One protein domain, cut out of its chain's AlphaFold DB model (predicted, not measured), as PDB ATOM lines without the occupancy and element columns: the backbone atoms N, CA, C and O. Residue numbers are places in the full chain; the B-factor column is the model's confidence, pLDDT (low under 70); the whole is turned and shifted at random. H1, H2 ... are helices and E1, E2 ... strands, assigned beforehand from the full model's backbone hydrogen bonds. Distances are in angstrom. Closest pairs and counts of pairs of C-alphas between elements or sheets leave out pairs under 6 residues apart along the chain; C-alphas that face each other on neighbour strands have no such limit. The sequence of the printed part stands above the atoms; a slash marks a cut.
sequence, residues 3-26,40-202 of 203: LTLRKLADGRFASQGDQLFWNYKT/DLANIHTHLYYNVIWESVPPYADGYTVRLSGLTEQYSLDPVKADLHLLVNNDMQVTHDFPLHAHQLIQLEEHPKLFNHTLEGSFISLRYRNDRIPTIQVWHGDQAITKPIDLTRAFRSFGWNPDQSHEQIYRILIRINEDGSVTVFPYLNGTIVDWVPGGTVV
ATOM      1  N   LEU A   3     129.737 164.390 136.755       90.12
ATOM      2  CA  LEU A   3     131.025 164.391 136.067       90.12
ATOM      3  C   LEU A   3     132.110 164.019 137.072       90.12
ATOM      4  O   LEU A   3     132.187 164.649 138.120       90.12
ATOM      5  N   THR A   4     132.963 163.056 136.738       90.81
ATOM      6  CA  THR A   4     134.079 162.612 137.585       90.81
ATOM      7  C   THR A   4     135.379 162.737 136.812       90.81
ATOM      8  O   THR A   4     135.434 162.352 135.642       90.81
ATOM      9  N   LEU A   5     136.432 163.244 137.457       89.56
ATOM     10  CA  LEU A   5     137.765 163.240 136.859       89.56
ATOM     11  C   LEU A   5     138.199 161.811 136.519       89.56
ATOM     12  O   LEU A   5     137.945 160.861 137.261       89.56
ATOM     13  N   ARG A   6     138.867 161.651 135.374       90.75
ATOM     14  CA  ARG A   6     139.266 160.332 134.882       90.75
ATOM     15  C   ARG A   6     140.212 159.659 135.875       90.75
ATOM     16  O   ARG A   6     141.308 160.154 136.132       90.75
ATOM     17  N   LYS A   7     139.817 158.480 136.350       91.44
ATOM     18  CA  LYS A   7     140.671 157.593 137.139       91.44
ATOM     19  C   LYS A   7     141.498 156.693 136.215       91.44
ATOM     20  O   LYS A   7     140.984 156.148 135.238       91.44
ATOM     21  N   LEU A   8     142.787 156.580 136.502       91.88
ATOM     22  CA  LEU A   8     143.748 155.722 135.822       91.88
ATOM     23  C   LEU A   8     143.678 154.293 136.380       91.88
ATOM     24  O   LEU A   8     143.101 154.045 137.440       91.88
ATOM     25  N   ALA A   9     144.283 153.342 135.665       92.06
ATOM     26  CA  ALA A   9     144.267 151.925 136.041       92.06
ATOM     27  C   ALA A   9     144.958 151.643 137.389       92.06
ATOM     28  O   ALA A   9     144.590 150.702 138.083       92.06
ATOM     29  N   ASP A  10     145.925 152.476 137.769       90.62
ATOM     30  CA  ASP A  10     146.641 152.407 139.049       90.62
ATOM     31  C   ASP A  10     145.894 153.099 140.206       90.62
ATOM     32  O   ASP A  10     146.393 153.169 141.327       90.62
ATOM     33  N   GLY A  11     144.691 153.618 139.945       89.50
ATOM     34  CA  GLY A  11     143.852 154.288 140.927       89.50
ATOM     35  C   GLY A  11     144.136 155.779 141.121       89.50
ATOM     36  O   GLY A  11     143.360 156.424 141.830       89.50
ATOM     37  N   ARG A  12     145.167 156.345 140.482       91.94
ATOM     38  CA  ARG A  12     145.406 157.797 140.464       91.94
ATOM     39  C   ARG A  12     144.426 158.501 139.531       91.94
ATOM     40  O   ARG A  12     143.759 157.866 138.718       91.94
ATOM     41  N   PHE A  13     144.334 159.820 139.631       91.75
ATOM     42  CA  PHE A  13     143.552 160.633 138.701       91.75
ATOM     43  C   PHE A  13     144.457 161.215 137.618       91.75
ATOM     44  O   PHE A  13     145.608 161.560 137.885       91.75
ATOM     45  N   ALA A  14     143.939 161.309 136.396       90.94
ATOM     46  CA  ALA A  14     144.651 161.946 135.300       90.94
ATOM     47  C   ALA A  14     144.846 163.438 135.610       90.94
ATOM     48  O   ALA A  14     143.887 164.148 135.904       90.94
ATOM     49  N   SER A  15     146.090 163.902 135.540       88.19
ATOM     50  CA  SER A  15     146.490 165.302 135.734       88.19
ATOM     51  C   SER A  15     146.187 166.198 134.530       88.19
ATOM     52  O   SER A  15     146.180 167.424 134.653       88.19
ATOM     53  N   GLN A  16     145.910 165.573 133.383       86.88
ATOM     54  CA  GLN A  16     145.462 166.196 132.144       86.88
ATOM     55  C   GLN A  16     144.118 165.596 131.728       86.88
ATOM     56  O   GLN A  16     143.879 164.393 131.884       86.88
ATOM     57  N   GLY A  17     143.261 166.419 131.140       74.81
ATOM     58  CA  GLY A  17     141.994 165.988 130.573       74.81
ATOM     59  C   GLY A  17     141.505 166.975 129.527       74.81
ATOM     60  O   GLY A  17     141.923 168.134 129.519       74.81
ATOM     61  N   ASP A  18     140.622 166.503 128.654       81.88
ATOM     62  CA  ASP A  18     139.923 167.384 127.728       81.88
ATOM     63  C   ASP A  18     139.036 168.350 128.513       81.88
ATOM     64  O   ASP A  18     138.410 167.982 129.513       81.88
ATOM     65  N   GLN A  19     138.989 169.596 128.054       84.94
ATOM     66  CA  GLN A  19     138.136 170.600 128.666       84.94
ATOM     67  C   GLN A  19     136.673 170.278 128.392       84.94
ATOM     68  O   GLN A  19     136.268 170.021 127.256       84.94
ATOM     69  N   LEU A  20     135.869 170.369 129.440       90.31
ATOM     70  CA  LEU A  20     134.423 170.369 129.339       90.31
ATOM     71  C   LEU A  20     133.879 171.772 129.569       90.31
ATOM     72  O   LEU A  20     134.366 172.536 130.407       90.31
ATOM     73  N   PHE A  21     132.829 172.073 128.818       93.06
ATOM     74  CA  PHE A  21     132.095 173.316 128.918       93.06
ATOM     75  C   PHE A  21     130.647 172.994 129.260       93.06
ATOM     76  O   PHE A  21     130.064 172.060 128.705       93.06
ATOM     77  N   TRP A  22     130.075 173.738 130.197       94.06
ATOM     78  CA  TRP A  22     128.721 173.506 130.679       94.06
ATOM     79  C   TRP A  22     128.059 174.831 131.020       94.06
ATOM     80  O   TRP A  22     128.695 175.735 131.554       94.06
ATOM     81  N   ASN A  23     126.781 174.924 130.682       92.62
ATOM     82  CA  ASN A  23     125.851 175.923 131.179       92.62
ATOM     83  C   ASN A  23     124.429 175.389 130.947       92.62
ATOM     84  O   ASN A  23     124.246 174.379 130.254       92.62
ATOM     85  N   TYR A  24     123.420 176.054 131.495       90.75
ATOM     86  CA  TYR A  24     122.027 175.752 131.191       90.75
ATOM     87  C   TYR A  24     121.197 177.034 131.124       90.75
ATOM     88  O   TYR A  24     121.544 178.056 131.705       90.75
ATOM     89  N   LYS A  25     120.064 176.970 130.419       88.00
ATOM     90  CA  LYS A  25     119.082 178.051 130.388       88.00
ATOM     91  C   LYS A  25     117.683 177.474 130.290       88.00
ATOM     92  O   LYS A  25     117.407 176.661 129.408       88.00
ATOM     93  N   THR A  26     116.803 177.905 131.184       86.81
ATOM     94  CA  THR A  26     115.369 177.651 131.049       86.81
ATOM     95  C   THR A  26     114.803 178.641 130.040       86.81
ATOM     96  O   THR A  26     115.078 179.838 130.124       86.81
ATOM     97  N   ASP A  40     125.650 180.832 126.627       91.31
ATOM     98  CA  ASP A  40     127.086 180.655 126.423       91.31
ATOM     99  C   ASP A  40     127.619 179.556 127.340       91.31
ATOM    100  O   ASP A  40     127.222 179.452 128.500       91.31
ATOM    101  N   LEU A  41     128.503 178.703 126.828       92.50
ATOM    102  CA  LEU A  41     129.066 177.614 127.619       92.50
ATOM    103  C   LEU A  41     130.279 178.104 128.416       92.50
ATOM    104  O   LEU A  41     131.206 178.687 127.854       92.50
ATOM    105  N   ALA A  42     130.311 177.804 129.714       92.38
ATOM    106  CA  ALA A  42     131.426 178.157 130.582       92.38
ATOM    107  C   ALA A  42     132.410 176.991 130.707       92.38
ATOM    108  O   ALA A  42     131.994 175.843 130.869       92.38
ATOM    109  N   ASN A  43     133.717 177.269 130.684       93.75
ATOM    110  CA  ASN A  43     134.717 176.251 131.002       93.75
ATOM    111  C   ASN A  43     134.583 175.852 132.482       93.75
ATOM    112  O   ASN A  43     134.729 176.681 133.390       93.75
ATOM    113  N   ILE A  44     134.311 174.569 132.722       94.00
ATOM    114  CA  ILE A  44     134.125 174.019 134.068       94.00
ATOM    115  C   ILE A  44     135.393 173.376 134.637       94.00
ATOM    116  O   ILE A  44     135.323 172.621 135.607       94.00
ATOM    117  N   HIS A  45     136.557 173.717 134.089       94.50
ATOM    118  CA  HIS A  45     137.870 173.303 134.573       94.50
ATOM    119  C   HIS A  45     138.727 174.481 135.042       94.50
ATOM    120  O   HIS A  45     138.503 175.633 134.666       94.50
ATOM    121  N   THR A  46     139.741 174.155 135.843       95.44
ATOM    122  CA  THR A  46     140.875 175.038 136.133       95.44
ATOM    123  C   THR A  46     142.107 174.551 135.401       95.44
ATOM    124  O   THR A  46     142.412 173.359 135.425       95.44
ATOM    125  N   HIS A  47     142.866 175.493 134.852       96.44
ATOM    126  CA  HIS A  47     144.222 175.282 134.376       96.44
ATOM    127  C   HIS A  47     145.198 175.941 135.343       96.44
ATOM    128  O   HIS A  47     145.184 177.161 135.499       96.44
ATOM    129  N   LEU A  48     146.062 175.147 135.968       97.12
ATOM    130  CA  LEU A  48     147.181 175.653 136.755       97.12
ATOM    131  C   LEU A  48     148.483 175.283 136.056       97.12
ATOM    132  O   LEU A  48     148.899 174.129 136.105       97.12
ATOM    133  N   TYR A  49     149.131 176.257 135.427       97.56
ATOM    134  CA  TYR A  49     150.500 176.116 134.940       97.56
ATOM    135  C   TYR A  49     151.469 176.450 136.067       97.56
ATOM    136  O   TYR A  49     151.265 177.428 136.793       97.56
ATOM    137  N   TYR A  50     152.526 175.660 136.195       97.12
ATOM    138  CA  TYR A  50     153.544 175.876 137.206       97.12
ATOM    139  C   TYR A  50     154.943 175.783 136.609       97.12
ATOM    140  O   TYR A  50     155.216 174.947 135.751       97.12
ATOM    141  N   ASN A  51     155.830 176.602 137.164       97.31
ATOM    142  CA  ASN A  51     157.270 176.427 137.079       97.31
ATOM    143  C   ASN A  51     157.815 176.263 138.498       97.31
ATOM    144  O   ASN A  51     157.467 177.048 139.377       97.31
ATOM    145  N   VAL A  52     158.670 175.272 138.732       97.56
ATOM    146  CA  VAL A  52     159.460 175.150 139.963       97.56
ATOM    147  C   VAL A  52     160.913 175.412 139.615       97.56
ATOM    148  O   VAL A  52     161.472 174.699 138.787       97.56
ATOM    149  N   ILE A  53     161.513 176.412 140.251       96.56
ATOM    150  CA  ILE A  53     162.930 176.748 140.108       96.56
ATOM    151  C   ILE A  53     163.630 176.645 141.457       96.56
ATOM    152  O   ILE A  53     163.033 176.896 142.505       96.56
ATOM    153  N   TRP A  54     164.916 176.328 141.417       96.00
ATOM    154  CA  TRP A  54     165.788 176.385 142.582       96.00
ATOM    155  C   TRP A  54     166.679 177.617 142.486       96.00
ATOM    156  O   TRP A  54     167.149 177.971 141.406       96.00
ATOM    157  N   GLU A  55     166.904 178.272 143.621       92.56
ATOM    158  CA  GLU A  55     167.918 179.322 143.737       92.56
ATOM    159  C   GLU A  55     169.335 178.754 143.559       92.56
ATOM    160  O   GLU A  55     170.167 179.364 142.890       92.56
ATOM    161  N   SER A  56     169.571 177.553 144.089       91.19
ATOM    162  CA  SER A  56     170.799 176.777 143.923       91.19
ATOM    163  C   SER A  56     170.621 175.612 142.940       91.19
ATOM    164  O   SER A  56     169.579 175.441 142.311       91.19
ATOM    165  N   VAL A  57     171.641 174.760 142.803       92.31
ATOM    166  CA  VAL A  57     171.526 173.515 142.026       92.31
ATOM    167  C   VAL A  57     170.466 172.597 142.669       92.31
ATOM    168  O   VAL A  57     170.536 172.381 143.884       92.31
ATOM    169  N   PRO A  58     169.500 172.052 141.900       94.44
ATOM    170  CA  PRO A  58     168.532 171.085 142.409       94.44
ATOM    171  C   PRO A  58     169.223 169.833 142.976       94.44
ATOM    172  O   PRO A  58     170.228 169.388 142.419       94.44
ATOM    173  N   PRO A  59     168.690 169.222 144.047       93.75
ATOM    174  CA  PRO A  59     169.346 168.098 144.723       93.75
ATOM    175  C   PRO A  59     169.426 166.814 143.880       93.75
ATOM    176  O   PRO A  59     170.289 165.975 144.125       93.75
ATOM    177  N   TYR A  60     168.546 166.664 142.887       95.69
ATOM    178  CA  TYR A  60     168.471 165.507 141.988       95.69
ATOM    179  C   TYR A  60     168.379 165.947 140.524       95.69
ATOM    180  O   TYR A  60     167.880 167.034 140.228       95.69
ATOM    181  N   ALA A  61     168.846 165.096 139.607       92.88
ATOM    182  CA  ALA A  61     168.861 165.379 138.171       92.88
ATOM    183  C   ALA A  61     167.525 165.069 137.467       92.88
ATOM    184  O   ALA A  61     167.230 165.662 136.432       92.88
ATOM    185  N   ASP A  62     166.726 164.153 138.010       94.19
ATOM    186  CA  ASP A  62     165.422 163.728 137.497       94.19
ATOM    187  C   ASP A  62     164.572 163.118 138.633       94.19
ATOM    188  O   ASP A  62     164.868 163.338 139.804       94.19
ATOM    189  N   GLY A  63     163.480 162.417 138.304       95.75
ATOM    190  CA  GLY A  63     162.696 161.656 139.291       95.75
ATOM    191  C   GLY A  63     161.759 162.486 140.175       95.75
ATOM    192  O   GLY A  63     161.292 161.999 141.207       95.75
ATOM    193  N   TYR A  64     161.477 163.731 139.790       98.06
ATOM    194  CA  TYR A  64     160.576 164.602 140.535       98.06
ATOM    195  C   TYR A  64     159.103 164.298 140.256       98.06
ATOM    196  O   TYR A  64     158.700 164.020 139.127       98.06
ATOM    197  N   THR A  65     158.283 164.451 141.292       98.25
ATOM    198  CA  THR A  65     156.824 164.454 141.195       98.25
ATOM    199  C   THR A  65     156.292 165.749 141.785       98.25
ATOM    200  O   THR A  65     156.643 166.127 142.904       98.25
ATOM    201  N   VAL A  66     155.410 166.421 141.053       98.38
ATOM    202  CA  VAL A  66     154.653 167.564 141.564       98.38
ATOM    203  C   VAL A  66     153.246 167.084 141.878       98.38
ATOM    204  O   VAL A  66     152.580 166.483 141.037       98.38
ATOM    205  N   ARG A  67     152.802 167.315 143.111       98.31
ATOM    206  CA  ARG A  67     151.490 166.902 143.615       98.31
ATOM    207  C   ARG A  67     150.627 168.127 143.859       98.31
ATOM    208  O   ARG A  67     151.094 169.077 144.485       98.31
ATOM    209  N   LEU A  68     149.385 168.083 143.389       98.31
ATOM    210  CA  LEU A  68     148.369 169.103 143.633       98.31
ATOM    211  C   LEU A  68     147.203 168.468 144.391       98.31
ATOM    212  O   LEU A  68     146.542 167.574 143.863       98.31
ATOM    213  N   SER A  69     146.955 168.912 145.620       97.50
ATOM    214  CA  SER A  69     146.066 168.238 146.573       97.50
ATOM    215  C   SER A  69     144.960 169.162 147.075       97.50
ATOM    216  O   SER A  69     145.094 170.383 147.066       97.50
ATOM    217  N   GLY A  70     143.854 168.572 147.536       95.56
ATOM    218  CA  GLY A  70     142.678 169.328 147.986       95.56
ATOM    219  C   GLY A  70     141.721 169.690 146.849       95.56
ATOM    220  O   GLY A  70     140.947 170.636 146.962       95.56
ATOM    221  N   LEU A  71     141.777 168.940 145.749       94.69
ATOM    222  CA  LEU A  71     140.960 169.166 144.561       94.69
ATOM    223  C   LEU A  71     139.638 168.410 144.663       94.69
ATOM    224  O   LEU A  71     139.609 167.279 145.141       94.69
ATOM    225  N   THR A  72     138.560 169.000 144.160       91.94
ATOM    226  CA  THR A  72     137.267 168.319 144.033       91.94
ATOM    227  C   THR A  72     137.349 167.202 142.988       91.94
ATOM    228  O   THR A  72     137.812 167.422 141.870       91.94
ATOM    229  N   GLU A  73     136.851 166.013 143.329       91.06
ATOM    230  CA  GLU A  73     136.827 164.863 142.413       91.06
ATOM    231  C   GLU A  73     135.747 164.969 141.324       91.06
ATOM    232  O   GLU A  73     135.951 164.536 140.185       91.06
ATOM    233  N   GLN A  74     134.566 165.476 141.699       92.75
ATOM    234  CA  GLN A  74     133.345 165.350 140.904       92.75
ATOM    235  C   GLN A  74     132.459 166.597 140.947       92.75
ATOM    236  O   GLN A  74     132.467 167.355 141.919       92.75
ATOM    237  N   TYR A  75     131.609 166.728 139.931       92.62
ATOM    238  CA  TYR A  75     130.486 167.659 139.902       92.62
ATOM    239  C   TYR A  75     129.137 166.968 139.845       92.62
ATOM    240  O   TYR A  75     128.981 165.943 139.181       92.62
ATOM    241  N   SER A  76     128.122 167.637 140.388       92.94
ATOM    242  CA  SER A  76     126.739 167.433 139.968       92.94
ATOM    243  C   SER A  76     126.399 168.374 138.811       92.94
ATOM    244  O   SER A  76     126.323 169.581 139.005       92.94
ATOM    245  N   LEU A  77     126.135 167.823 137.622       91.31
ATOM    246  CA  LEU A  77     125.642 168.575 136.454       91.31
ATOM    247  C   LEU A  77     124.115 168.780 136.508       91.31
ATOM    248  O   LEU A  77     123.442 168.741 135.481       91.31
ATOM    249  N   ASP A  78     123.553 168.869 137.712       93.00
ATOM    250  CA  ASP A  78     122.137 169.141 137.944       93.00
ATOM    251  C   ASP A  78     121.950 170.662 138.051       93.00
ATOM    252  O   ASP A  78     122.436 171.244 139.025       93.00
ATOM    253  N   PRO A  79     121.271 171.305 137.083       91.19
ATOM    254  CA  PRO A  79     121.059 172.750 137.075       91.19
ATOM    255  C   PRO A  79     120.518 173.318 138.386       91.19
ATOM    256  O   PRO A  79     120.962 174.366 138.837       91.19
ATOM    257  N   VAL A  80     119.605 172.591 139.038       91.62
ATOM    258  CA  VAL A  80     118.928 173.044 140.264       91.62
ATOM    259  C   VAL A  80     119.883 173.094 141.460       91.62
ATOM    260  O   VAL A  80     119.603 173.754 142.457       91.62
ATOM    261  N   LYS A  81     121.013 172.386 141.380       93.06
ATOM    262  CA  LYS A  81     122.019 172.326 142.443       93.06
ATOM    263  C   LYS A  81     123.172 173.298 142.241       93.06
ATOM    264  O   LYS A  81     123.985 173.401 143.155       93.06
ATOM    265  N   ALA A  82     123.275 173.949 141.080       92.12
ATOM    266  CA  ALA A  82     124.318 174.936 140.821       92.12
ATOM    267  C   ALA A  82     124.307 176.010 141.919       92.12
ATOM    268  O   ALA A  82     123.255 176.540 142.264       92.12
ATOM    269  N   ASP A  83     125.477 176.287 142.493       90.69
ATOM    270  CA  ASP A  83     125.652 177.161 143.660       90.69
ATOM    271  C   ASP A  83     126.539 178.381 143.361       90.69
ATOM    272  O   ASP A  83     126.877 179.165 144.252       90.69
ATOM    273  N   LEU A  84     126.943 178.537 142.101       93.06
ATOM    274  CA  LEU A  84     127.728 179.663 141.627       93.06
ATOM    275  C   LEU A  84     127.154 180.168 140.307       93.06
ATOM    276  O   LEU A  84     127.117 179.443 139.315       93.06
ATOM    277  N   HIS A  85     126.781 181.444 140.311       93.44
ATOM    278  CA  HIS A  85     126.186 182.135 139.175       93.44
ATOM    279  C   HIS A  85     126.965 183.420 138.930       93.44
ATOM    280  O   HIS A  85     127.052 184.275 139.816       93.44
ATOM    281  N   LEU A  86     127.540 183.560 137.739       93.62
ATOM    282  CA  LEU A  86     128.296 184.743 137.347       93.62
ATOM    283  C   LEU A  86     127.622 185.433 136.171       93.62
ATOM    284  O   LEU A  86     127.591 184.893 135.070       93.62
ATOM    285  N   LEU A  87     127.120 186.646 136.393       92.31
ATOM    286  CA  LEU A  87     126.649 187.506 135.312       92.31
ATOM    287  C   LEU A  87     127.863 187.987 134.505       92.31
ATOM    288  O   LEU A  87     128.627 188.829 134.975       92.31
ATOM    289  N   VAL A  88     128.054 187.434 133.308       91.44
ATOM    290  CA  VAL A  88     129.201 187.748 132.439       91.44
ATOM    291  C   VAL A  88     128.885 188.854 131.438       91.44
ATOM    292  O   VAL A  88     129.784 189.581 131.024       91.44
ATOM    293  N   ASN A  89     127.610 189.023 131.078       89.50
ATOM    294  CA  ASN A  89     127.157 190.137 130.257       89.50
ATOM    295  C   ASN A  89     125.782 190.620 130.725       89.50
ATOM    296  O   ASN A  89     124.782 189.920 130.563       89.50
ATOM    297  N   ASN A  90     125.736 191.826 131.293       88.12
ATOM    298  CA  ASN A  90     124.495 192.415 131.787       88.12
ATOM    299  C   ASN A  90     123.544 192.815 130.649       88.12
ATOM    300  O   ASN A  90     122.349 192.561 130.737       88.12
ATOM    301  N   ASP A  91     124.050 193.388 129.562       88.25
ATOM    302  CA  ASP A  91     123.203 193.891 128.472       88.25
ATOM    303  C   ASP A  91     122.503 192.748 127.725       88.25
ATOM    304  O   ASP A  91     121.335 192.854 127.358       88.25
ATOM    305  N   MET A  92     123.201 191.624 127.560       85.69
ATOM    306  CA  MET A  92     122.681 190.411 126.923       85.69
ATOM    307  C   MET A  92     122.063 189.415 127.916       85.69
ATOM    308  O   MET A  92     121.596 188.355 127.497       85.69
ATOM    309  N   GLN A  93     122.067 189.731 129.217       86.75
ATOM    310  CA  GLN A  93     121.577 188.852 130.287       86.75
ATOM    311  C   GLN A  93     122.189 187.437 130.204       86.75
ATOM    312  O   GLN A  93     121.488 186.420 130.256       86.75
ATOM    313  N   VAL A  94     123.513 187.376 130.019       89.69
ATOM    314  CA  VAL A  94     124.273 186.120 129.972       89.69
ATOM    315  C   VAL A  94     124.861 185.848 131.347       89.69
ATOM    316  O   VAL A  94     125.693 186.610 131.848       89.69
ATOM    317  N   THR A  95     124.446 184.725 131.921       92.12
ATOM    318  CA  THR A  95     124.957 184.185 133.178       92.12
ATOM    319  C   THR A  95     125.682 182.880 132.890       92.12
ATOM    320  O   THR A  95     125.197 182.057 132.116       92.12
ATOM    321  N   HIS A  96     126.852 182.706 133.493       94.25
ATOM    322  CA  HIS A  96     127.529 181.422 133.590       94.25
ATOM    323  C   HIS A  96     127.177 180.778 134.924       94.25
ATOM    324  O   HIS A  96     127.570 181.272 135.986       94.25
ATOM    325  N   ASP A  97     126.458 179.669 134.853       93.56
ATOM    326  CA  ASP A  97     126.202 178.796 135.984       93.56
ATOM    327  C   ASP A  97     127.316 177.752 136.075       93.56
ATOM    328  O   ASP A  97     127.741 177.190 135.062       93.56
ATOM    329  N   PHE A  98     127.781 177.457 137.291       93.75
ATOM    330  CA  PHE A  98     128.795 176.426 137.508       93.75
ATOM    331  C   PHE A  98     128.249 175.244 138.318       93.75
ATOM    332  O   PHE A  98     127.478 175.445 139.259       93.75
ATOM    333  N   PRO A  99     128.650 174.004 137.977       93.62
ATOM    334  CA  PRO A  99     128.177 172.812 138.666       93.62
ATOM    335  C   PRO A  99     128.583 172.767 140.142       93.62
ATOM    336  O   PRO A  99     129.690 173.176 140.502       93.62
ATOM    337  N   LEU A 100     127.741 172.143 140.968       94.00
ATOM    338  CA  LEU A 100     128.038 171.916 142.383       94.00
ATOM    339  C   LEU A 100     129.190 170.926 142.557       94.00
ATOM    340  O   LEU A 100     129.184 169.829 141.987       94.00
ATOM    341  N   HIS A 101     130.138 171.283 143.418       92.75
ATOM    342  CA  HIS A 101     131.284 170.451 143.775       92.75
ATOM    343  C   HIS A 101     130.890 169.323 144.724       92.75
ATOM    344  O   HIS A 101     130.190 169.534 145.712       92.75
ATOM    345  N   ALA A 102     131.419 168.125 144.489       90.50
ATOM    346  CA  ALA A 102     131.396 167.073 145.495       90.50
ATOM    347  C   ALA A 102     132.286 167.433 146.702       90.50
ATOM    348  O   ALA A 102     133.206 168.249 146.618       90.50
ATOM    349  N   HIS A 103     132.032 166.796 147.845       87.81
ATOM    350  CA  HIS A 103     132.843 166.991 149.053       87.81
ATOM    351  C   HIS A 103     134.157 166.203 149.033       87.81
ATOM    352  O   HIS A 103     135.104 166.586 149.715       87.81
ATOM    353  N   GLN A 104     134.216 165.105 148.274       90.75
ATOM    354  CA  GLN A 104     135.395 164.249 148.217       90.75
ATOM    355  C   GLN A 104     136.569 164.994 147.577       90.75
ATOM    356  O   GLN A 104     136.454 165.536 146.473       90.75
ATOM    357  N   LEU A 105     137.699 164.990 148.289       93.75
ATOM    358  CA  LEU A 105     138.944 165.599 147.842       93.75
ATOM    359  C   LEU A 105     139.905 164.544 147.304       93.75
ATOM    360  O   LEU A 105     139.954 163.413 147.797       93.75
ATOM    361  N   ILE A 106     140.683 164.947 146.307       94.88
ATOM    362  CA  ILE A 106     141.676 164.121 145.628       94.88
ATOM    363  C   ILE A 106     143.003 164.865 145.469       94.88
ATOM    364  O   ILE A 106     143.142 166.047 145.805       94.88
ATOM    365  N   GLN A 107     143.970 164.135 144.924       96.25
ATOM    366  CA  GLN A 107     145.275 164.622 144.515       96.25
ATOM    367  C   GLN A 107     145.511 164.278 143.044       96.25
ATOM    368  O   GLN A 107     145.188 163.172 142.601       96.25
ATOM    369  N   LEU A 108     146.102 165.218 142.314       97.00
ATOM    370  CA  LEU A 108     146.682 165.001 140.993       97.00
ATOM    371  C   LEU A 108     148.205 164.946 141.110       97.00
ATOM    372  O   LEU A 108     148.793 165.596 141.978       97.00
ATOM    373  N   GLU A 109     148.839 164.181 140.228       97.19
ATOM    374  CA  GLU A 109     150.295 164.049 140.176       97.19
ATOM    375  C   GLU A 109     150.805 164.274 138.758       97.19
ATOM    376  O   GLU A 109     150.275 163.705 137.808       97.19
ATOM    377  N   GLU A 110     151.869 165.054 138.640       96.81
ATOM    378  CA  GLU A 110     152.639 165.248 137.416       96.81
ATOM    379  C   GLU A 110     154.080 164.787 137.638       96.81
ATOM    380  O   GLU A 110     154.624 164.923 138.736       96.81
ATOM    381  N   HIS A 111     154.706 164.268 136.582       96.38
ATOM    382  CA  HIS A 111     156.090 163.772 136.598       96.38
ATOM    383  C   HIS A 111     156.937 164.591 135.613       96.38
ATOM    384  O   HIS A 111     157.339 164.073 134.565       96.38
ATOM    385  N   PRO A 112     157.138 165.897 135.879       96.31
ATOM    386  CA  PRO A 112     157.851 166.778 134.965       96.31
ATOM    387  C   PRO A 112     159.330 166.398 134.873       96.31
ATOM    388  O   PRO A 112     159.950 165.939 135.835       96.31
ATOM    389  N   LYS A 113     159.928 166.639 133.704       95.38
ATOM    390  CA  LYS A 113     161.378 166.515 133.532       95.38
ATOM    391  C   LYS A 113     162.061 167.769 134.058       95.38
ATOM    392  O   LYS A 113     161.606 168.877 133.786       95.38
ATOM    393  N   LEU A 114     163.185 167.590 134.745       95.31
ATOM    394  CA  LEU A 114     164.061 168.701 135.088       95.31
ATOM    395  C   LEU A 114     164.831 169.142 133.842       95.31
ATOM    396  O   LEU A 114     165.569 168.360 133.243       95.31
ATOM    397  N   PHE A 115     164.674 170.405 133.462       92.06
ATOM    398  CA  PHE A 115     165.424 171.018 132.374       92.06
ATOM    399  C   PHE A 115     165.873 172.415 132.790       92.06
ATOM    400  O   PHE A 115     165.063 173.215 133.246       92.06
ATOM    401  N   ASN A 116     167.172 172.707 132.667       89.69
ATOM    402  CA  ASN A 116     167.756 173.991 133.072       89.69
ATOM    403  C   ASN A 116     167.338 174.426 134.499       89.69
ATOM    404  O   ASN A 116     166.835 175.527 134.710       89.69
ATOM    405  N   HIS A 117     167.470 173.502 135.458       91.19
ATOM    406  CA  HIS A 117     167.060 173.675 136.862       91.19
ATOM    407  C   HIS A 117     165.586 174.074 137.065       91.19
ATOM    408  O   HIS A 117     165.237 174.646 138.095       91.19
ATOM    409  N   THR A 118     164.722 173.769 136.096       94.81
ATOM    410  CA  THR A 118     163.297 174.101 136.133       94.81
ATOM    411  C   THR A 118     162.459 172.841 135.936       94.81
ATOM    412  O   THR A 118     162.743 172.038 135.044       94.81
ATOM    413  N   LEU A 119     161.429 172.659 136.766       97.44
ATOM    414  CA  LEU A 119     160.314 171.755 136.476       97.44
ATOM    415  C   LEU A 119     159.167 172.583 135.910       97.44
ATOM    416  O   LEU A 119     158.648 173.454 136.604       97.44
ATOM    417  N   GLU A 120     158.759 172.289 134.685       96.38
ATOM    418  CA  GLU A 120     157.612 172.924 134.037       96.38
ATOM    419  C   GLU A 120     156.497 171.896 133.848       96.38
ATOM    420  O   GLU A 120     156.746 170.752 133.458       96.38
ATOM    421  N   GLY A 121     155.261 172.306 134.118       95.94
ATOM    422  CA  GLY A 121     154.096 171.472 133.874       95.94
ATOM    423  C   GLY A 121     152.779 172.197 134.112       95.94
ATOM    424  O   GLY A 121     152.721 173.408 134.345       95.94
ATOM    425  N   SER A 122     151.690 171.439 134.049       96.62
ATOM    426  CA  SER A 122     150.351 171.961 134.293       96.62
ATOM    427  C   SER A 122     149.442 170.931 134.939       96.62
ATOM    428  O   SER A 122     149.663 169.735 134.806       96.62
ATOM    429  N   PHE A 123     148.376 171.396 135.577       97.00
ATOM    430  CA  PHE A 123     147.249 170.572 135.996       97.00
ATOM    431  C   PHE A 123     145.972 171.082 135.338       97.00
ATOM    432  O   PHE A 123     145.713 172.289 135.347       97.00
ATOM    433  N   ILE A 124     145.167 170.158 134.817       95.06
ATOM    434  CA  ILE A 124     143.788 170.415 134.402       95.06
ATOM    435  C   ILE A 124     142.878 169.690 135.390       95.06
ATOM    436  O   ILE A 124     142.788 168.464 135.395       95.06
ATOM    437  N   SER A 125     142.217 170.453 136.255       94.69
ATOM    438  CA  SER A 125     141.333 169.932 137.302       94.69
ATOM    439  C   SER A 125     139.921 170.482 137.153       94.69
ATOM    440  O   SER A 125     139.639 171.281 136.263       94.69
ATOM    441  N   LEU A 126     139.021 170.090 138.053       94.38
ATOM    442  CA  LEU A 126     137.791 170.847 138.274       94.38
ATOM    443  C   LEU A 126     138.120 172.232 138.864       94.38
ATOM    444  O   LEU A 126     139.232 172.459 139.357       94.38
ATOM    445  N   ARG A 127     137.152 173.147 138.782       94.62
ATOM    446  CA  ARG A 127     137.238 174.536 139.236       94.62
ATOM    447  C   ARG A 127     137.658 174.612 140.693       94.62
ATOM    448  O   ARG A 127     137.291 173.762 141.501       94.62
ATOM    449  N   TYR A 128     138.396 175.655 141.039       95.31
ATOM    450  CA  TYR A 128     138.654 176.012 142.431       95.31
ATOM    451  C   TYR A 128     137.504 176.863 142.960       95.31
ATOM    452  O   TYR A 128     136.850 177.580 142.196       95.31
ATOM    453  N   ARG A 129     137.291 176.787 144.273       93.62
ATOM    454  CA  ARG A 129     136.436 177.704 145.035       93.62
ATOM    455  C   ARG A 129     137.314 178.521 145.966       93.62
ATOM    456  O   ARG A 129     138.416 178.087 146.306       93.62
ATOM    457  N   ASN A 130     136.841 179.680 146.408       94.19
ATOM    458  CA  ASN A 130     137.616 180.519 147.328       94.19
ATOM    459  C   ASN A 130     137.907 179.839 148.670       94.19
ATOM    460  O   ASN A 130     138.928 180.120 149.294       94.19
ATOM    461  N   ASP A 131     137.015 178.956 149.116       92.00
ATOM    462  CA  ASP A 131     137.146 178.172 150.347       92.00
ATOM    463  C   ASP A 131     137.952 176.875 150.155       92.00
ATOM    464  O   ASP A 131     138.215 176.155 151.119       92.00
ATOM    465  N   ARG A 132     138.350 176.570 148.915       91.56
ATOM    466  CA  ARG A 132     139.000 175.316 148.527       91.56
ATOM    467  C   ARG A 132     140.031 175.555 147.426       91.56
ATOM    468  O   ARG A 132     139.908 175.069 146.300       91.56
ATOM    469  N   ILE A 133     141.052 176.331 147.770       96.75
ATOM    470  CA  ILE A 133     142.241 176.531 146.941       96.75
ATOM    471  C   ILE A 133     143.238 175.400 147.269       96.75
ATOM    472  O   ILE A 133     143.434 175.099 148.448       96.75
ATOM    473  N   PRO A 134     143.836 174.729 146.267       97.31
ATOM    474  CA  PRO A 134     144.647 173.538 146.509       97.31
ATOM    475  C   PRO A 134     146.014 173.850 147.128       97.31
ATOM    476  O   PRO A 134     146.514 174.977 147.084       97.31
ATOM    477  N   THR A 135     146.660 172.806 147.644       98.19
ATOM    478  CA  THR A 135     148.074 172.832 148.026       98.19
ATOM    479  C   THR A 135     148.926 172.186 146.942       98.19
ATOM    480  O   THR A 135     148.505 171.215 146.311       98.19
ATOM    481  N   ILE A 136     150.132 172.707 146.722       98.38
ATOM    482  CA  ILE A 136     151.108 172.130 145.788       98.38
ATOM    483  C   ILE A 136     152.363 171.683 146.537       98.38
ATOM    484  O   ILE A 136     152.786 172.327 147.497       98.38
ATOM    485  N   GLN A 137     152.958 170.563 146.135       98.31
ATOM    486  CA  GLN A 137     154.145 170.021 146.794       98.31
ATOM    487  C   GLN A 137     155.069 169.309 145.809       98.31
ATOM    488  O   GLN A 137     154.608 168.575 144.935       98.31
ATOM    489  N   VAL A 138     156.379 169.485 145.991       98.31
ATOM    490  CA  VAL A 138     157.412 168.822 145.186       98.31
ATOM    491  C   VAL A 138     157.991 167.643 145.959       98.31
ATOM    492  O   VAL A 138     158.318 167.757 147.142       98.31
ATOM    493  N   TRP A 139     158.130 166.515 145.273       98.38
ATOM    494  CA  TRP A 139     158.661 165.255 145.783       98.38
ATOM    495  C   TRP A 139     159.751 164.718 144.859       98.38
ATOM    496  O   TRP A 139     159.786 165.054 143.676       98.38
ATOM    497  N   HIS A 140     160.611 163.861 145.397       97.25
ATOM    498  CA  HIS A 140     161.541 163.020 144.652       97.25
ATOM    499  C   HIS A 140     161.465 161.600 145.221       97.25
ATOM    500  O   HIS A 140     161.851 161.366 146.371       97.25
ATOM    501  N   GLY A 141     160.926 160.655 144.445       93.56
ATOM    502  CA  GLY A 141     160.525 159.349 144.978       93.56
ATOM    503  C   GLY A 141     159.604 159.509 146.196       93.56
ATOM    504  O   GLY A 141     158.584 160.196 146.125       93.56
ATOM    505  N   ASP A 142     160.002 158.937 147.333       94.12
ATOM    506  CA  ASP A 142     159.261 159.020 148.601       94.12
ATOM    507  C   ASP A 142     159.689 160.195 149.500       94.12
ATOM    508  O   ASP A 142     159.183 160.352 150.612       94.12
ATOM    509  N   GLN A 143     160.619 161.039 149.044       96.75
ATOM    510  CA  GLN A 143     161.111 162.184 149.806       96.75
ATOM    511  C   GLN A 143     160.375 163.468 149.410       96.75
ATOM    512  O   GLN A 143     160.372 163.870 148.246       96.75
ATOM    513  N   ALA A 144     159.809 164.164 150.395       97.06
ATOM    514  CA  ALA A 144     159.284 165.511 150.200       97.06
ATOM    515  C   ALA A 144     160.441 166.515 150.049       97.06
ATOM    516  O   ALA A 144     161.278 166.636 150.944       97.06
ATOM    517  N   ILE A 145     160.477 167.240 148.929       96.81
ATOM    518  CA  ILE A 145     161.446 168.321 148.678       96.81
ATOM    519  C   ILE A 145     160.970 169.620 149.323       96.81
ATOM    520  O   ILE A 145     161.764 170.363 149.891       96.81
ATOM    521  N   THR A 146     159.663 169.878 149.276       97.44
ATOM    522  CA  THR A 146     159.031 171.015 149.952       97.44
ATOM    523  C   THR A 146     158.021 170.518 150.980       97.44
ATOM    524  O   THR A 146     157.457 169.430 150.843       97.44
ATOM    525  N   LYS A 147     157.705 171.339 151.990       96.38
ATOM    526  CA  LYS A 147     156.430 171.181 152.717       96.38
ATOM    527  C   LYS A 147     155.253 171.479 151.764       96.38
ATOM    528  O   LYS A 147     155.481 172.096 150.719       96.38
ATOM    529  N   PRO A 148     154.012 171.068 152.085       97.06
ATOM    530  CA  PRO A 148     152.838 171.482 151.318       97.06
ATOM    531  C   PRO A 148     152.728 173.011 151.264       97.06
ATOM    532  O   PRO A 148     152.734 173.674 152.301       97.06
ATOM    533  N   ILE A 149     152.647 173.566 150.057       97.25
ATOM    534  CA  ILE A 149     152.544 175.005 149.814       97.25
ATOM    535  C   ILE A 149     151.063 175.334 149.641       97.25
ATOM    536  O   ILE A 149     150.455 174.955 148.640       97.25
ATOM    537  N   ASP A 150     150.478 176.023 150.619       95.75
ATOM    538  CA  ASP A 150     149.099 176.509 150.542       95.75
ATOM    539  C   ASP A 150     148.997 177.704 149.585       95.75
ATOM    540  O   ASP A 150     149.507 178.798 149.857       95.75
ATOM    541  N   LEU A 151     148.320 177.493 148.453       97.19
ATOM    542  CA  LEU A 151     148.159 178.516 147.429       97.19
ATOM    543  C   LEU A 151     147.128 179.585 147.815       97.19
ATOM    544  O   LEU A 151     147.093 180.627 147.166       97.19
ATOM    545  N   THR A 152     146.349 179.412 148.888       95.94
ATOM    546  CA  THR A 152     145.339 180.388 149.342       95.94
ATOM    547  C   THR A 152     145.945 181.771 149.560       95.94
ATOM    548  O   THR A 152     145.396 182.788 149.126       95.94
ATOM    549  N   ARG A 153     147.114 181.828 150.213       90.19
ATOM    550  CA  ARG A 153     147.812 183.094 150.471       90.19
ATOM    551  C   ARG A 153     148.316 183.730 149.177       90.19
ATOM    552  O   ARG A 153     148.172 184.941 149.013       90.19
ATOM    553  N   ALA A 154     148.861 182.919 148.270       93.25
ATOM    554  CA  ALA A 154     149.339 183.371 146.969       93.25
ATOM    555  C   ALA A 154     148.183 183.943 146.134       93.25
ATOM    556  O   ALA A 154     148.237 185.107 145.747       93.25
ATOM    557  N   PHE A 155     147.085 183.196 145.985       96.12
ATOM    558  CA  PHE A 155     145.879 183.617 145.264       96.12
ATOM    559  C   PHE A 155     145.331 184.938 145.799       96.12
ATOM    560  O   PHE A 155     145.131 185.876 145.030       96.12
ATOM    561  N   ARG A 156     145.188 185.062 147.126       93.94
ATOM    562  CA  ARG A 156     144.760 186.318 147.756       93.94
ATOM    563  C   ARG A 156     145.717 187.465 147.438       93.94
ATOM    564  O   ARG A 156     145.261 188.551 147.102       93.94
ATOM    565  N   SER A 157     147.027 187.235 147.542       93.00
ATOM    566  CA  SER A 157     148.031 188.271 147.267       93.00
ATOM    567  C   SER A 157     148.074 188.692 145.797       93.00
ATOM    568  O   SER A 157     148.365 189.847 145.510       93.00
ATOM    569  N   PHE A 158     147.741 187.785 144.875       94.25
ATOM    570  CA  PHE A 158     147.690 188.057 143.437       94.25
ATOM    571  C   PHE A 158     146.340 188.635 142.992       94.25
ATOM    572  O   PHE A 158     146.164 188.934 141.814       94.25
ATOM    573  N   GLY A 159     145.376 188.780 143.909       94.50
ATOM    574  CA  GLY A 159     144.018 189.217 143.586       94.50
ATOM    575  C   GLY A 159     143.206 188.180 142.803       94.50
ATOM    576  O   GLY A 159     142.211 188.532 142.175       94.50
ATOM    577  N   TRP A 160     143.610 186.908 142.815       96.06
ATOM    578  CA  TRP A 160     142.880 185.832 142.152       96.06
ATOM    579  C   TRP A 160     141.727 185.352 143.029       96.06
ATOM    580  O   TRP A 160     141.937 184.830 144.125       96.06
ATOM    581  N   ASN A 161     140.506 185.510 142.519       96.31
ATOM    582  CA  ASN A 161     139.271 185.106 143.180       96.31
ATOM    583  C   ASN A 161     138.549 184.043 142.329       96.31
ATOM    584  O   ASN A 161     137.778 184.408 141.439       96.31
ATOM    585  N   PRO A 162     138.804 182.741 142.567       96.06
ATOM    586  CA  PRO A 162     138.170 181.651 141.832       96.06
ATOM    587  C   PRO A 162     136.656 181.776 141.645       96.06
ATOM    588  O   PRO A 162     136.166 181.524 140.541       96.06
ATOM    589  N   ASP A 163     135.920 182.202 142.672       95.56
ATOM    590  CA  ASP A 163     134.458 182.296 142.583       95.56
ATOM    591  C   ASP A 163     133.983 183.476 141.738       95.56
ATOM    592  O   ASP A 163     132.840 183.469 141.315       95.56
ATOM    593  N   GLN A 164     134.827 184.475 141.471       94.62
ATOM    594  CA  GLN A 164     134.484 185.637 140.638       94.62
ATOM    595  C   GLN A 164     135.063 185.558 139.218       94.62
ATOM    596  O   GLN A 164     134.709 186.364 138.360       94.62
ATOM    597  N   SER A 165     135.935 184.589 138.948       93.19
ATOM    598  CA  SER A 165     136.579 184.425 137.645       93.19
ATOM    599  C   SER A 165     135.787 183.464 136.767       93.19
ATOM    600  O   SER A 165     135.777 182.270 137.037       93.19
ATOM    601  N   HIS A 166     135.166 183.927 135.680       90.50
ATOM    602  CA  HIS A 166     134.459 183.026 134.755       90.50
ATOM    603  C   HIS A 166     135.411 182.022 134.073       90.50
ATOM    604  O   HIS A 166     135.045 180.862 133.886       90.50
ATOM    605  N   GLU A 167     136.655 182.422 133.809       92.56
ATOM    606  CA  GLU A 167     137.743 181.567 133.330       92.56
ATOM    607  C   GLU A 167     138.801 181.377 134.429       92.56
ATOM    608  O   GLU A 167     139.233 182.338 135.063       92.56
ATOM    609  N   GLN A 168     139.224 180.132 134.669       95.50
ATOM    610  CA  GLN A 168     140.228 179.806 135.685       95.50
ATOM    611  C   GLN A 168     141.508 179.300 135.018       95.50
ATOM    612  O   GLN A 168     141.739 178.098 134.901       95.50
ATOM    613  N   ILE A 169     142.343 180.242 134.573       95.69
ATOM    614  CA  ILE A 169     143.690 179.975 134.063       95.69
ATOM    615  C   ILE A 169     144.701 180.709 134.939       95.69
ATOM    616  O   ILE A 169     144.817 181.933 134.896       95.69
ATOM    617  N   TYR A 170     145.466 179.946 135.708       96.50
ATOM    618  CA  TYR A 170     146.470 180.450 136.634       96.50
ATOM    619  C   TYR A 170     147.861 180.006 136.200       96.50
ATOM    620  O   TYR A 170     148.055 178.900 135.694       96.50
ATOM    621  N   ARG A 171     148.845 180.877 136.409       96.69
ATOM    622  CA  ARG A 171     150.252 180.598 136.119       96.69
ATOM    623  C   ARG A 171     151.082 181.008 137.316       96.69
ATOM    624  O   ARG A 171     151.086 182.185 137.666       96.69
ATOM    625  N   ILE A 172     151.765 180.059 137.938       96.38
ATOM    626  CA  ILE A 172     152.590 180.315 139.118       96.38
ATOM    627  C   ILE A 172     154.043 179.939 138.865       96.38
ATOM    628  O   ILE A 172     154.344 178.984 138.154       96.38
ATOM    629  N   LEU A 173     154.946 180.674 139.499       96.56
ATOM    630  CA  LEU A 173     156.328 180.266 139.682       96.56
ATOM    631  C   LEU A 173     156.564 179.992 141.158       96.56
ATOM    632  O   LEU A 173     156.254 180.821 142.009       96.56
ATOM    633  N   ILE A 174     157.166 178.852 141.442       97.25
ATOM    634  CA  ILE A 174     157.575 178.419 142.766       97.25
ATOM    635  C   ILE A 174     159.099 178.459 142.787       97.25
ATOM    636  O   ILE A 174     159.749 177.711 142.061       97.25
ATOM    637  N   ARG A 175     159.677 179.333 143.608       96.81
ATOM    638  CA  ARG A 175     161.118 179.373 143.863       96.81
ATOM    639  C   ARG A 175     161.410 178.688 145.188       96.81
ATOM    640  O   ARG A 175     160.883 179.110 146.216       96.81
ATOM    641  N   ILE A 176     162.252 177.663 145.154       96.56
ATOM    642  CA  ILE A 176     162.833 177.027 146.337       96.56
ATOM    643  C   ILE A 176     164.145 177.760 146.637       96.56
ATOM    644  O   ILE A 176     165.055 177.754 145.804       96.56
ATOM    645  N   ASN A 177     164.208 178.438 147.781       95.75
ATOM    646  CA  ASN A 177     165.357 179.248 148.185       95.75
ATOM    647  C   ASN A 177     166.451 178.370 148.824       95.75
ATOM    648  O   ASN A 177     166.187 177.227 149.206       95.75
ATOM    649  N   GLU A 178     167.672 178.894 148.961       92.12
ATOM    650  CA  GLU A 178     168.815 178.137 149.520       92.12
ATOM    651  C   GLU A 178     168.575 177.619 150.949       92.12
ATOM    652  O   GLU A 178     169.059 176.550 151.319       92.12
ATOM    653  N   ASP A 179     167.796 178.351 151.747       92.25
ATOM    654  CA  ASP A 179     167.423 177.974 153.115       92.25
ATOM    655  C   ASP A 179     166.278 176.939 153.183       92.25
ATOM    656  O   ASP A 179     165.848 176.549 154.269       92.25
ATOM    657  N   GLY A 180     165.774 176.492 152.027       88.81
ATOM    658  CA  GLY A 180     164.655 175.559 151.902       88.81
ATOM    659  C   GLY A 180     163.271 176.201 152.038       88.81
ATOM    660  O   GLY A 180     162.261 175.498 151.926       88.81
ATOM    661  N   SER A 181     163.185 177.517 152.255       94.00
ATOM    662  CA  SER A 181     161.919 178.246 152.178       94.00
ATOM    663  C   SER A 181     161.410 178.318 150.734       94.00
ATOM    664  O   SER A 181     162.146 178.087 149.771       94.00
ATOM    665  N   VAL A 182     160.121 178.620 150.570       95.88
ATOM    666  CA  VAL A 182     159.474 178.671 149.255       95.88
ATOM    667  C   VAL A 182     158.781 180.010 149.051       95.88
ATOM    668  O   VAL A 182     157.973 180.434 149.877       95.88
ATOM    669  N   THR A 183     159.034 180.629 147.901       94.81
ATOM    670  CA  THR A 183     158.329 181.835 147.456       94.81
ATOM    671  C   THR A 183     157.498 181.528 146.217       94.81
ATOM    672  O   THR A 183     157.973 180.865 145.295       94.81
ATOM    673  N   VAL A 184     156.257 182.018 146.181       96.12
ATOM    674  CA  VAL A 184     155.337 181.831 145.053       96.12
ATOM    675  C   VAL A 184     155.093 183.178 144.382       96.12
ATOM    676  O   VAL A 184     154.750 184.151 145.050       96.12
ATOM    677  N   PHE A 185     155.228 183.226 143.061       93.19
ATOM    678  CA  PHE A 185     155.007 184.411 142.237       93.19
ATOM    679  C   PHE A 185     153.914 184.146 141.197       93.19
ATOM    680  O   PHE A 185     153.781 183.005 140.738       93.19
ATOM    681  N   PRO A 186     153.164 185.177 140.764       91.75
ATOM    682  CA  PRO A 186     152.389 185.065 139.542       91.75
ATOM    683  C   PRO A 186     153.369 185.025 138.363       91.75
ATOM    684  O   PRO A 186     154.305 185.822 138.292       91.75
ATOM    685  N   TYR A 187     153.176 184.094 137.437       80.00
ATOM    686  CA  TYR A 187     154.013 183.974 136.248       80.00
ATOM    687  C   TYR A 187     153.316 184.635 135.055       80.00
ATOM    688  O   TYR A 187     152.369 184.093 134.481       80.00
ATOM    689  N   LEU A 188     153.766 185.837 134.693       64.88
ATOM    690  CA  LEU A 188     153.315 186.540 133.495       64.88
ATOM    691  C   LEU A 188     154.271 186.195 132.348       64.88
ATOM    692  O   LEU A 188     155.469 186.442 132.449       64.88
ATOM    693  N   ASN A 189     153.751 185.640 131.249       45.97
ATOM    694  CA  ASN A 189     154.517 185.515 130.008       45.97
ATOM    695  C   ASN A 189     154.713 186.921 129.421       45.97
ATOM    696  O   ASN A 189     153.908 187.396 128.626       45.97
ATOM    697  N   GLY A 190     155.772 187.593 129.857       39.81
ATOM    698  CA  GLY A 190     156.244 188.870 129.348       39.81
ATOM    699  C   GLY A 190     157.764 188.875 129.437       39.81
ATOM    700  O   GLY A 190     158.335 188.583 130.483       39.81
ATOM    701  N   THR A 191     158.425 189.117 128.313       34.41
ATOM    702  CA  THR A 191     159.882 189.199 128.188       34.41
ATOM    703  C   THR A 191     160.509 190.098 129.258       34.41
ATOM    704  O   THR A 191     160.224 191.286 129.275       34.41
ATOM    705  N   ILE A 192     161.396 189.501 130.061       44.38
ATOM    706  CA  ILE A 192     162.616 190.056 130.674       44.38
ATOM    707  C   ILE A 192     162.464 191.405 131.420       44.38
ATOM    708  O   ILE A 192     162.343 192.460 130.814       44.38
ATOM    709  N   VAL A 193     162.675 191.328 132.744       36.31
ATOM    710  CA  VAL A 193     162.840 192.422 133.729       36.31
ATOM    711  C   VAL A 193     161.543 193.104 134.154       36.31
ATOM    712  O   VAL A 193     161.294 194.216 133.736       36.31
ATOM    713  N   ASP A 194     160.756 192.465 135.024       37.09
ATOM    714  CA  ASP A 194     160.054 193.166 136.117       37.09
ATOM    715  C   ASP A 194     159.440 192.137 137.078       37.09
ATOM    716  O   ASP A 194     158.240 191.862 137.107       37.09
ATOM    717  N   TRP A 195     160.311 191.515 137.877       51.22
ATOM    718  CA  TRP A 195     159.899 190.693 139.011       51.22
ATOM    719  C   TRP A 195     159.354 191.608 140.109       51.22
ATOM    720  O   TRP A 195     160.105 192.105 140.947       51.22
ATOM    721  N   VAL A 196     158.043 191.839 140.116       45.41
ATOM    722  CA  VAL A 196     157.367 192.441 141.269       45.41
ATOM    723  C   VAL A 196     157.232 191.357 142.350       45.41
ATOM    724  O   VAL A 196     156.715 190.278 142.048       45.41
ATOM    725  N   PRO A 197     157.685 191.583 143.599       41.16
ATOM    726  CA  PRO A 197     157.561 190.593 144.663       41.16
ATOM    727  C   PRO A 197     156.095 190.199 144.907       41.16
ATOM    728  O   PRO A 197     155.306 190.979 145.442       41.16
ATOM    729  N   GLY A 198     155.742 188.971 144.525       44.66
ATOM    730  CA  GLY A 198     154.560 188.265 145.015       44.66
ATOM    731  C   GLY A 198     154.848 187.747 146.423       44.66
ATOM    732  O   GLY A 198     155.970 187.331 146.704       44.66
ATOM    733  N   GLY A 199     153.881 187.864 147.333       50.25
ATOM    734  CA  GLY A 199     154.104 187.777 148.780       50.25
ATOM    735  C   GLY A 199     154.908 186.561 149.273       50.25
ATOM    736  O   GLY A 199     154.787 185.447 148.775       50.25
ATOM    737  N   THR A 200     155.693 186.773 150.331       39.47
ATOM    738  CA  THR A 200     156.493 185.733 150.989       39.47
ATOM    739  C   THR A 200     155.618 184.802 151.831       39.47
ATOM    740  O   THR A 200     154.900 185.259 152.728       39.47
ATOM    741  N   VAL A 201     155.712 183.490 151.601       40.91
ATOM    742  CA  VAL A 201     155.176 182.471 152.515       40.91
ATOM    743  C   VAL A 201     156.307 182.046 153.448       40.91
ATOM    744  O   VAL A 201     157.072 181.138 153.150       40.91
ATOM    745  N   VAL A 202     156.448 182.756 154.566       38.50
ATOM    746  CA  VAL A 202     157.407 182.384 155.616       38.50
ATOM    747  C   VAL A 202     156.863 181.151 156.342       38.50
ATOM    748  O   VAL A 202     155.691 181.156 156.733       38.50
TER     749      VAL A 202
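Overview. This is residues 3 to 26 and 40 to 202 of the 203 residues of an uncharacterized protein of Bacteroidales bacterium KA00251 (UniProt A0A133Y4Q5). Two sheets lie face to face as a sandwich: a twisted sheet of E7, E1, E9 and E10 over a smaller one of E6, E2 and E8, with the short helix H1 over E10. The hairpin of E4 and E5 lies away from the sandwich at one end of the long axis; residues 3 to 26 and 187 to 202 are long stretches with no named element. The printed part has 187 residues, with E1 to E8, H1, E9 and E10 in chain order; the larger sheet, E7 - E1 - E9 - E10, is mixed, and the smaller, E6 - E2 - E8, is antiparallel. The class is mostly strand, with under half of the residues in named elements; the whole is compact, with a radius of gyration of the C-alphas of 17.6 A and spans of 57 by 43 by 27 A.

Along the chain. After residues 3 to 26 and a cut, E1 (45 to 54, 29.2 A) begins at C-alpha 45, (137.870, 173.303, 134.573). E2 (64 to 72, 23.9 A) runs on into E3 (74 to 76) at 22 degrees. E4 (84 to 89), E5 (94 to 98) and E6 (105 to 110, 17.2 A) follow. Next come E7 (118 to 126, 25.8 A), E8 (135 to 140, 17.0 A), H1 (151 to 157, 9.8 A) and E9 (168 to 176, 25.1 A). E10 (182 to 186) ends at C-alpha 186, (152.389, 185.065, 139.542).

Arrangement. E1 and E9 are parallel at 16 degrees, with N 47 and O 168 2.8 A apart, within hydrogen-bond range. E7 is antiparallel to E1, with N 48 and O 123 at 2.9 A; E9 and E10 form a hairpin, with N 175 and O 183 at 2.8 A. In the other sheet E2 pairs antiparallel with E8, N 67 and O 137 at 2.9 A, and with E6, N 108 and O 68 at 2.9 A. The facing parts of the two sheets are 10.5 A centre to centre, their strands at 39 degrees. H1 is on the larger sheet, and the C-alphas of Ala 154 and Val 184 of E10 are the closest, 6.5 A apart; every O i to N i+4 pair in H1 is within range. The hairpin E4 and E5, with N 86 and O 96 at 2.9 A, is apart from the other named elements. E3 pairs with no named strand, but its residues 74 to 75 pair antiparallel with residues 3 to 4.

Size, cuts and confidence. The C-alphas of Thr 26 and Val 57 are the farthest apart, 57.4 A. Residues 27 to 39 are not printed; C-alphas 26 and 40 are 13.0 A apart across this cut. No link between named elements is long. The mean pLDDT of the printed part is 89.6; residues 188 to 202 are under 70.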